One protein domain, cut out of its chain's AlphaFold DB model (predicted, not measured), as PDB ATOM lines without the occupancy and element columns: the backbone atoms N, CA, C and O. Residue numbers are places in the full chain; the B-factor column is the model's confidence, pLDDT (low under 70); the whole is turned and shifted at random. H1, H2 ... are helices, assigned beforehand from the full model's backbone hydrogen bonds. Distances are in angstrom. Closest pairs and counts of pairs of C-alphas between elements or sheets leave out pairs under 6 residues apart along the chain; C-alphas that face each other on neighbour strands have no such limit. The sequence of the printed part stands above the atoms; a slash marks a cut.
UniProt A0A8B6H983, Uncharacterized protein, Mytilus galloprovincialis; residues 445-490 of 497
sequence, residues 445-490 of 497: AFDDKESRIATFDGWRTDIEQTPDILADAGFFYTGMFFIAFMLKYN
ATOM      1  N   ALA A 445     -17.135 -37.448 -14.183       75.50
ATOM      2  CA  ALA A 445     -17.092 -37.286 -15.638       75.50
ATOM      3  C   ALA A 445     -15.949 -38.064 -16.338       75.50
ATOM      4  O   ALA A 445     -15.875 -38.044 -17.560       75.50
ATOM      5  N   PHE A 446     -15.055 -38.706 -15.577       82.00
ATOM      6  CA  PHE A 446     -13.905 -39.476 -16.066       82.00
ATOM      7  C   PHE A 446     -13.841 -40.887 -15.429       82.00
ATOM      8  O   PHE A 446     -12.755 -41.445 -15.241       82.00
ATOM      9  N   ASP A 447     -14.994 -41.446 -15.036       78.69
ATOM     10  CA  ASP A 447     -15.108 -42.768 -14.384       78.69
ATOM     11  C   ASP A 447     -14.778 -43.932 -15.346       78.69
ATOM     12  O   ASP A 447     -14.157 -44.922 -14.952       78.69
ATOM     13  N   ASP A 448     -15.079 -43.786 -16.639       84.69
ATOM     14  CA  ASP A 448     -14.766 -44.752 -17.701       84.69
ATOM     15  C   ASP A 448     -13.427 -44.474 -18.424       84.69
ATOM     16  O   ASP A 448     -12.867 -43.374 -18.352       84.69
ATOM     17  N   LYS A 449     -12.872 -45.499 -19.095       87.25
ATOM     18  CA  LYS A 449     -11.559 -45.420 -19.768       87.25
ATOM     19  C   LYS A 449     -11.616 -44.464 -20.955       87.25
ATOM     20  O   LYS A 449     -10.702 -43.665 -21.130       87.25
ATOM     21  N   GLU A 450     -12.673 -44.527 -21.752       88.94
ATOM     22  CA  GLU A 450     -12.851 -43.752 -22.975       88.94
ATOM     23  C   GLU A 450     -12.881 -42.245 -22.683       88.94
ATOM     24  O   GLU A 450     -12.126 -41.486 -23.296       88.94
ATOM     25  N   SER A 451     -13.655 -41.817 -21.682       85.19
ATOM     26  CA  SER A 451     -13.684 -40.436 -21.189       85.19
ATOM     27  C   SER A 451     -12.317 -39.979 -20.688       85.19
ATOM     28  O   SER A 451     -11.948 -38.827 -20.907       85.19
ATOM     29  N   ARG A 452     -11.524 -40.867 -20.066       90.62
ATOM     30  CA  ARG A 452     -10.132 -40.564 -19.695       90.62
ATOM     31  C   ARG A 452      -9.229 -40.429 -20.918       90.62
ATOM     32  O   ARG A 452      -8.537 -39.419 -21.004       90.62
ATOM     33  N   ILE A 453      -9.262 -41.355 -21.881       90.69
ATOM     34  CA  ILE A 453      -8.482 -41.267 -23.133       90.69
ATOM     35  C   ILE A 453      -8.786 -39.965 -23.874       90.69
ATOM     36  O   ILE A 453      -7.857 -39.293 -24.314       90.69
ATOM     37  N   ALA A 454     -10.058 -39.570 -23.967       87.75
ATOM     38  CA  ALA A 454     -10.474 -38.348 -24.654       87.75
ATOM     39  C   ALA A 454      -9.807 -37.079 -24.091       87.75
ATOM     40  O   ALA A 454      -9.617 -36.106 -24.819       87.75
ATOM     41  N   THR A 455      -9.404 -37.085 -22.816       87.06
ATOM     42  CA  THR A 455      -8.675 -35.957 -22.218       87.06
ATOM     43  C   THR A 455      -7.219 -35.839 -22.687       87.06
ATOM     44  O   THR A 455      -6.654 -34.754 -22.599       87.06
ATOM     45  N   PHE A 456      -6.613 -36.907 -23.224       87.62
ATOM     46  CA  PHE A 456      -5.227 -36.938 -23.720       87.62
ATOM     47  C   PHE A 456      -5.038 -36.306 -25.112       87.62
ATOM     48  O   PHE A 456      -3.998 -36.508 -25.747       87.62
ATOM     49  N   ASP A 457      -5.996 -35.510 -25.591       84.19
ATOM     50  CA  ASP A 457      -5.783 -34.680 -26.777       84.19
ATOM     51  C   ASP A 457      -4.582 -33.737 -26.569       84.19
ATOM     52  O   ASP A 457      -4.394 -33.130 -25.510       84.19
ATOM     53  N   GLY A 458      -3.699 -33.672 -27.566       78.38
ATOM     54  CA  GLY A 458      -2.410 -32.986 -27.454       78.38
ATOM     55  C   GLY A 458      -1.407 -33.608 -26.462       78.38
ATOM     56  O   GLY A 458      -0.487 -32.909 -26.025       78.38
ATOM     57  N   TRP A 459      -1.546 -34.887 -26.081       84.12
ATOM     58  CA  TRP A 459      -0.502 -35.598 -25.327       84.12
ATOM     59  C   TRP A 459       0.803 -35.694 -26.127       84.12
ATOM     60  O   TRP A 459       0.814 -35.842 -27.350       84.12
ATOM     61  N   ARG A 460       1.933 -35.603 -25.422       81.69
ATOM     62  CA  ARG A 460       3.260 -35.590 -26.041       81.69
ATOM     63  C   ARG A 460       3.672 -36.985 -26.503       81.69
ATOM     64  O   ARG A 460       3.798 -37.897 -25.694       81.69
ATOM     65  N   THR A 461       3.982 -37.109 -27.788       78.88
ATOM     66  CA  THR A 461       4.436 -38.356 -28.428       78.88
ATOM     67  C   THR A 461       5.855 -38.778 -28.040       78.88
ATOM     68  O   THR A 461       6.238 -39.910 -28.312       78.88
ATOM     69  N   ASP A 462       6.639 -37.901 -27.403       79.94
ATOM     70  CA  ASP A 462       7.968 -38.226 -26.863       79.94
ATOM     71  C   ASP A 462       7.942 -38.784 -25.426       79.94
ATOM     72  O   ASP A 462       8.996 -39.088 -24.869       79.94
ATOM     73  N   ILE A 463       6.756 -38.931 -24.823       77.50
ATOM     74  CA  ILE A 463       6.582 -39.607 -23.532       77.50
ATOM     75  C   ILE A 463       6.259 -41.083 -23.785       77.50
ATOM     76  O   ILE A 463       5.321 -41.409 -24.504       77.50
ATOM     77  N   GLU A 464       7.035 -41.971 -23.161       83.06
ATOM     78  CA  GLU A 464       6.942 -43.431 -23.311       83.06
ATOM     79  C   GLU A 464       5.585 -44.003 -22.860       83.06
ATOM     80  O   GLU A 464       5.076 -44.954 -23.450       83.06
ATOM     81  N   GLN A 465       4.972 -43.415 -21.830       86.50
ATOM     82  CA  GLN A 465       3.650 -43.818 -21.357       86.50
ATOM     83  C   GLN A 465       2.567 -43.309 -22.315       86.50
ATOM     84  O   GLN A 465       2.367 -42.099 -22.476       86.50
ATOM     85  N   THR A 466       1.849 -44.245 -22.934       89.62
ATOM     86  CA  THR A 466       0.760 -43.930 -23.860       89.62
ATOM     87  C   THR A 466      -0.496 -43.459 -23.114       89.62
ATOM     88  O   THR A 466      -0.739 -43.886 -21.980       89.62
ATOM     89  N   PRO A 467      -1.344 -42.632 -23.755       89.19
ATOM     90  CA  PRO A 467      -2.671 -42.283 -23.248       89.19
ATOM     91  C   PRO A 467      -3.520 -43.480 -22.815       89.19
ATOM     92  O   PRO A 467      -4.215 -43.398 -21.810       89.19
ATOM     93  N   ASP A 468      -3.439 -44.595 -23.546       88.62
ATOM     94  CA  ASP A 468      -4.220 -45.799 -23.259       88.62
ATOM     95  C   ASP A 468      -3.807 -46.450 -21.928       88.62
ATOM     96  O   ASP A 468      -4.658 -46.689 -21.075       88.62
ATOM     97  N   ILE A 469      -2.495 -46.616 -21.701       84.69
ATOM     98  CA  ILE A 469      -1.937 -47.159 -20.448       84.69
ATOM     99  C   ILE A 469      -2.265 -46.243 -19.261       84.69
ATOM    100  O   ILE A 469      -2.596 -46.716 -18.172       84.69
ATOM    101  N   LEU A 470      -2.185 -44.923 -19.454       85.19
ATOM    102  CA  LEU A 470      -2.490 -43.951 -18.402       85.19
ATOM    103  C   LEU A 470      -3.992 -43.918 -18.075       85.19
ATOM    104  O   LEU A 470      -4.355 -43.866 -16.899       85.19
ATOM    105  N   ALA A 471      -4.860 -44.012 -19.084       86.12
ATOM    106  CA  ALA A 471      -6.303 -44.105 -18.898       86.12
ATOM    107  C   ALA A 471      -6.736 -45.440 -18.268       86.12
ATOM    108  O   ALA A 471      -7.621 -45.432 -17.407       86.12
ATOM    109  N   ASP A 472      -6.102 -46.568 -18.609       80.25
ATOM    110  CA  ASP A 472      -6.299 -47.846 -17.903       80.25
ATOM    111  C   ASP A 472      -5.911 -47.731 -16.425       80.25
ATOM    112  O   ASP A 472      -6.660 -48.156 -15.548       80.25
ATOM    113  N   ALA A 473      -4.793 -47.064 -16.132       80.94
ATOM    114  CA  ALA A 473      -4.336 -46.800 -14.769       80.94
ATOM    115  C   ALA A 473      -5.157 -45.726 -14.012       80.94
ATOM    116  O   ALA A 473      -4.792 -45.348 -12.898       80.94
ATOM    117  N   GLY A 474      -6.263 -45.230 -14.582       80.44
ATOM    118  CA  GLY A 474      -7.183 -44.297 -13.919       80.44
ATOM    119  C   GLY A 474      -6.819 -42.811 -14.034       80.44
ATOM    120  O   GLY A 474      -7.467 -41.980 -13.395       80.44
ATOM    121  N   PHE A 475      -5.818 -42.445 -14.837       84.94
ATOM    122  CA  PHE A 475      -5.403 -41.053 -15.035       84.94
ATOM    123  C   PHE A 475      -6.138 -40.392 -16.204       84.94
ATOM    124  O   PHE A 475      -6.422 -41.024 -17.216       84.94
ATOM    125  N   PHE A 476      -6.387 -39.089 -16.084       85.75
ATOM    126  CA  PHE A 476      -6.852 -38.220 -17.165       85.75
ATOM    127  C   PHE A 476      -5.903 -37.021 -17.300       85.75
ATOM    128  O   PHE A 476      -5.332 -36.549 -16.313       85.75
ATOM    129  N   TYR A 477      -5.708 -36.536 -18.522       83.94
ATOM    130  CA  TYR A 477      -4.829 -35.418 -18.839       83.94
ATOM    131  C   TYR A 477      -5.592 -34.097 -18.777       83.94
ATOM    132  O   TYR A 477      -6.549 -33.856 -19.497       83.94
ATOM    133  N   THR A 478      -5.151 -33.187 -17.918       73.38
ATOM    134  CA  THR A 478      -5.790 -31.870 -17.766       73.38
ATOM    135  C   THR A 478      -5.372 -30.845 -18.823       73.38
ATOM    136  O   THR A 478      -5.921 -29.744 -18.844       73.38
ATOM    137  N   GLY A 479      -4.409 -31.191 -19.687       62.19
ATOM    138  CA  GLY A 479      -3.847 -30.311 -20.710       62.19
ATOM    139  C   GLY A 479      -2.986 -29.172 -20.148       62.19
ATOM    140  O   GLY A 479      -3.365 -28.458 -19.218       62.19
ATOM    141  N   MET A 480      -1.846 -28.885 -20.788       51.78
ATOM    142  CA  MET A 480      -1.109 -27.628 -20.561       51.78
ATOM    143  C   MET A 480      -1.805 -26.400 -21.199       51.78
ATOM    144  O   MET A 480      -1.153 -25.574 -21.824       51.78
ATOM    145  N   PHE A 481      -3.124 -26.245 -21.018       44.94
ATOM    146  CA  PHE A 481      -3.870 -25.011 -21.325       44.94
ATOM    147  C   PHE A 481      -5.087 -24.797 -20.401       44.94
ATOM    148  O   PHE A 481      -6.145 -24.321 -20.816       44.94
ATOM    149  N   PHE A 482      -4.909 -25.064 -19.102       43.59
ATOM    150  CA  PHE A 482      -5.926 -24.870 -18.052       43.59
ATOM    151  C   PHE A 482      -6.578 -23.463 -18.050       43.59
ATOM    152  O   PHE A 482      -7.729 -23.303 -17.652       43.59
ATOM    153  N   ILE A 483      -5.875 -22.441 -18.557       46.44
ATOM    154  CA  ILE A 483      -6.378 -21.063 -18.690       46.44
ATOM    155  C   ILE A 483      -7.491 -20.953 -19.753       46.44
ATOM    156  O   ILE A 483      -8.488 -20.273 -19.524       46.44
ATOM    157  N   ALA A 484      -7.372 -21.639 -20.896       39.72
ATOM    158  CA  ALA A 484      -8.343 -21.527 -21.990       39.72
ATOM    159  C   ALA A 484      -9.692 -22.186 -21.645       39.72
ATOM    160  O   ALA A 484     -10.750 -21.651 -21.978       39.72
ATOM    161  N   PHE A 485      -9.659 -23.313 -20.927       43.03
ATOM    162  CA  PHE A 485     -10.862 -23.997 -20.449       43.03
ATOM    163  C   PHE A 485     -11.609 -23.155 -19.401       43.03
ATOM    164  O   PHE A 485     -12.811 -22.922 -19.536       43.03
ATOM    165  N   MET A 486     -10.894 -22.606 -18.411       43.41
ATOM    166  CA  MET A 486     -11.494 -21.759 -17.368       43.41
ATOM    167  C   MET A 486     -12.122 -20.470 -17.921       43.41
ATOM    168  O   MET A 486     -13.181 -20.057 -17.446       43.41
ATOM    169  N   LEU A 487     -11.519 -19.867 -18.955       45.34
ATOM    170  CA  LEU A 487     -12.071 -18.692 -19.640       45.34
ATOM    171  C   LEU A 487     -13.323 -19.017 -20.472       45.34
ATOM    172  O   LEU A 487     -14.244 -18.205 -20.518       45.34
ATOM    173  N   LYS A 488     -13.396 -20.199 -21.102       45.56
ATOM    174  CA  LYS A 488     -14.539 -20.592 -21.945       45.56
ATOM    175  C   LYS A 488     -15.811 -20.896 -21.142       45.56
ATOM    176  O   LYS A 488     -16.907 -20.690 -21.656       45.56
ATOM    177  N   TYR A 489     -15.668 -21.357 -19.897       53.38
ATOM    178  CA  TYR A 489     -16.789 -21.719 -19.013       53.38
ATOM    179  C   TYR A 489     -17.032 -20.733 -17.858       53.38
ATOM    180  O   TYR A 489     -17.918 -20.959 -17.039       53.38
ATOM    181  N   ASN A 490     -16.287 -19.622 -17.806       41.31
ATOM    182  CA  ASN A 490     -16.478 -18.525 -16.847       41.31
ATOM    183  C   ASN A 490     -16.402 -18.951 -15.356       41.31
ATOM    184  O   ASN A 490     -17.002 -18.331 -14.480       41.31
TER     185      ASN A 490
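AT A GLANCE: This is residues 445 to 490 of the 497 residues of an uncharacterized protein of Mytilus galloprovincialis (UniProt A0A8B6H983). Two short helices, H1 and H2, lie side by side as a hairpin joined by a wide loop, and a third, H3, sticks out from this small body as an arm at the end of residues 473 to 481. The body is compact; residues 460 to 465 of the loop and 481 to 490 stand free. The printed part has 46 residues with three named helices, no named strand, and under half of its residues in named elements: all helix. It is flat, 32 by 26 by 11 A, and only just loose, close to compact, with a radius of gyration of the C-alphas of 11.4 A.

HOW THE PARTS SIT: H1, residues 449 to 454, and H2, residues 467 to 472, form a helical hairpin. They touch, the closest C-alphas being those of Arg 452 and Ala 471, 5.3 A apart. They run opposite ways at a shallow tilt of 24 degrees. H3, residues 482 to 489, is apart from both. In H1, H2 and H3 every O i to N i+4 pair is within hydrogen-bond range.

IN THESE COORDINATES: H1 begins at C-alpha 449 (-11.559, -45.420, -19.768) and is 8.7 A long; H2 is 8.5 A. H3 measures 11.4 A and ends at C-alpha 489 (-16.789, -21.719, -19.013).

THE WHOLE: The C-alphas of Glu 464 and Asn 490, the two farthest apart, are 34.8 A apart. The printed part has no cut. The link from H1 to H2 is long. The mean pLDDT of the printed part is 74.2, and residues 479 to 490 are under 70.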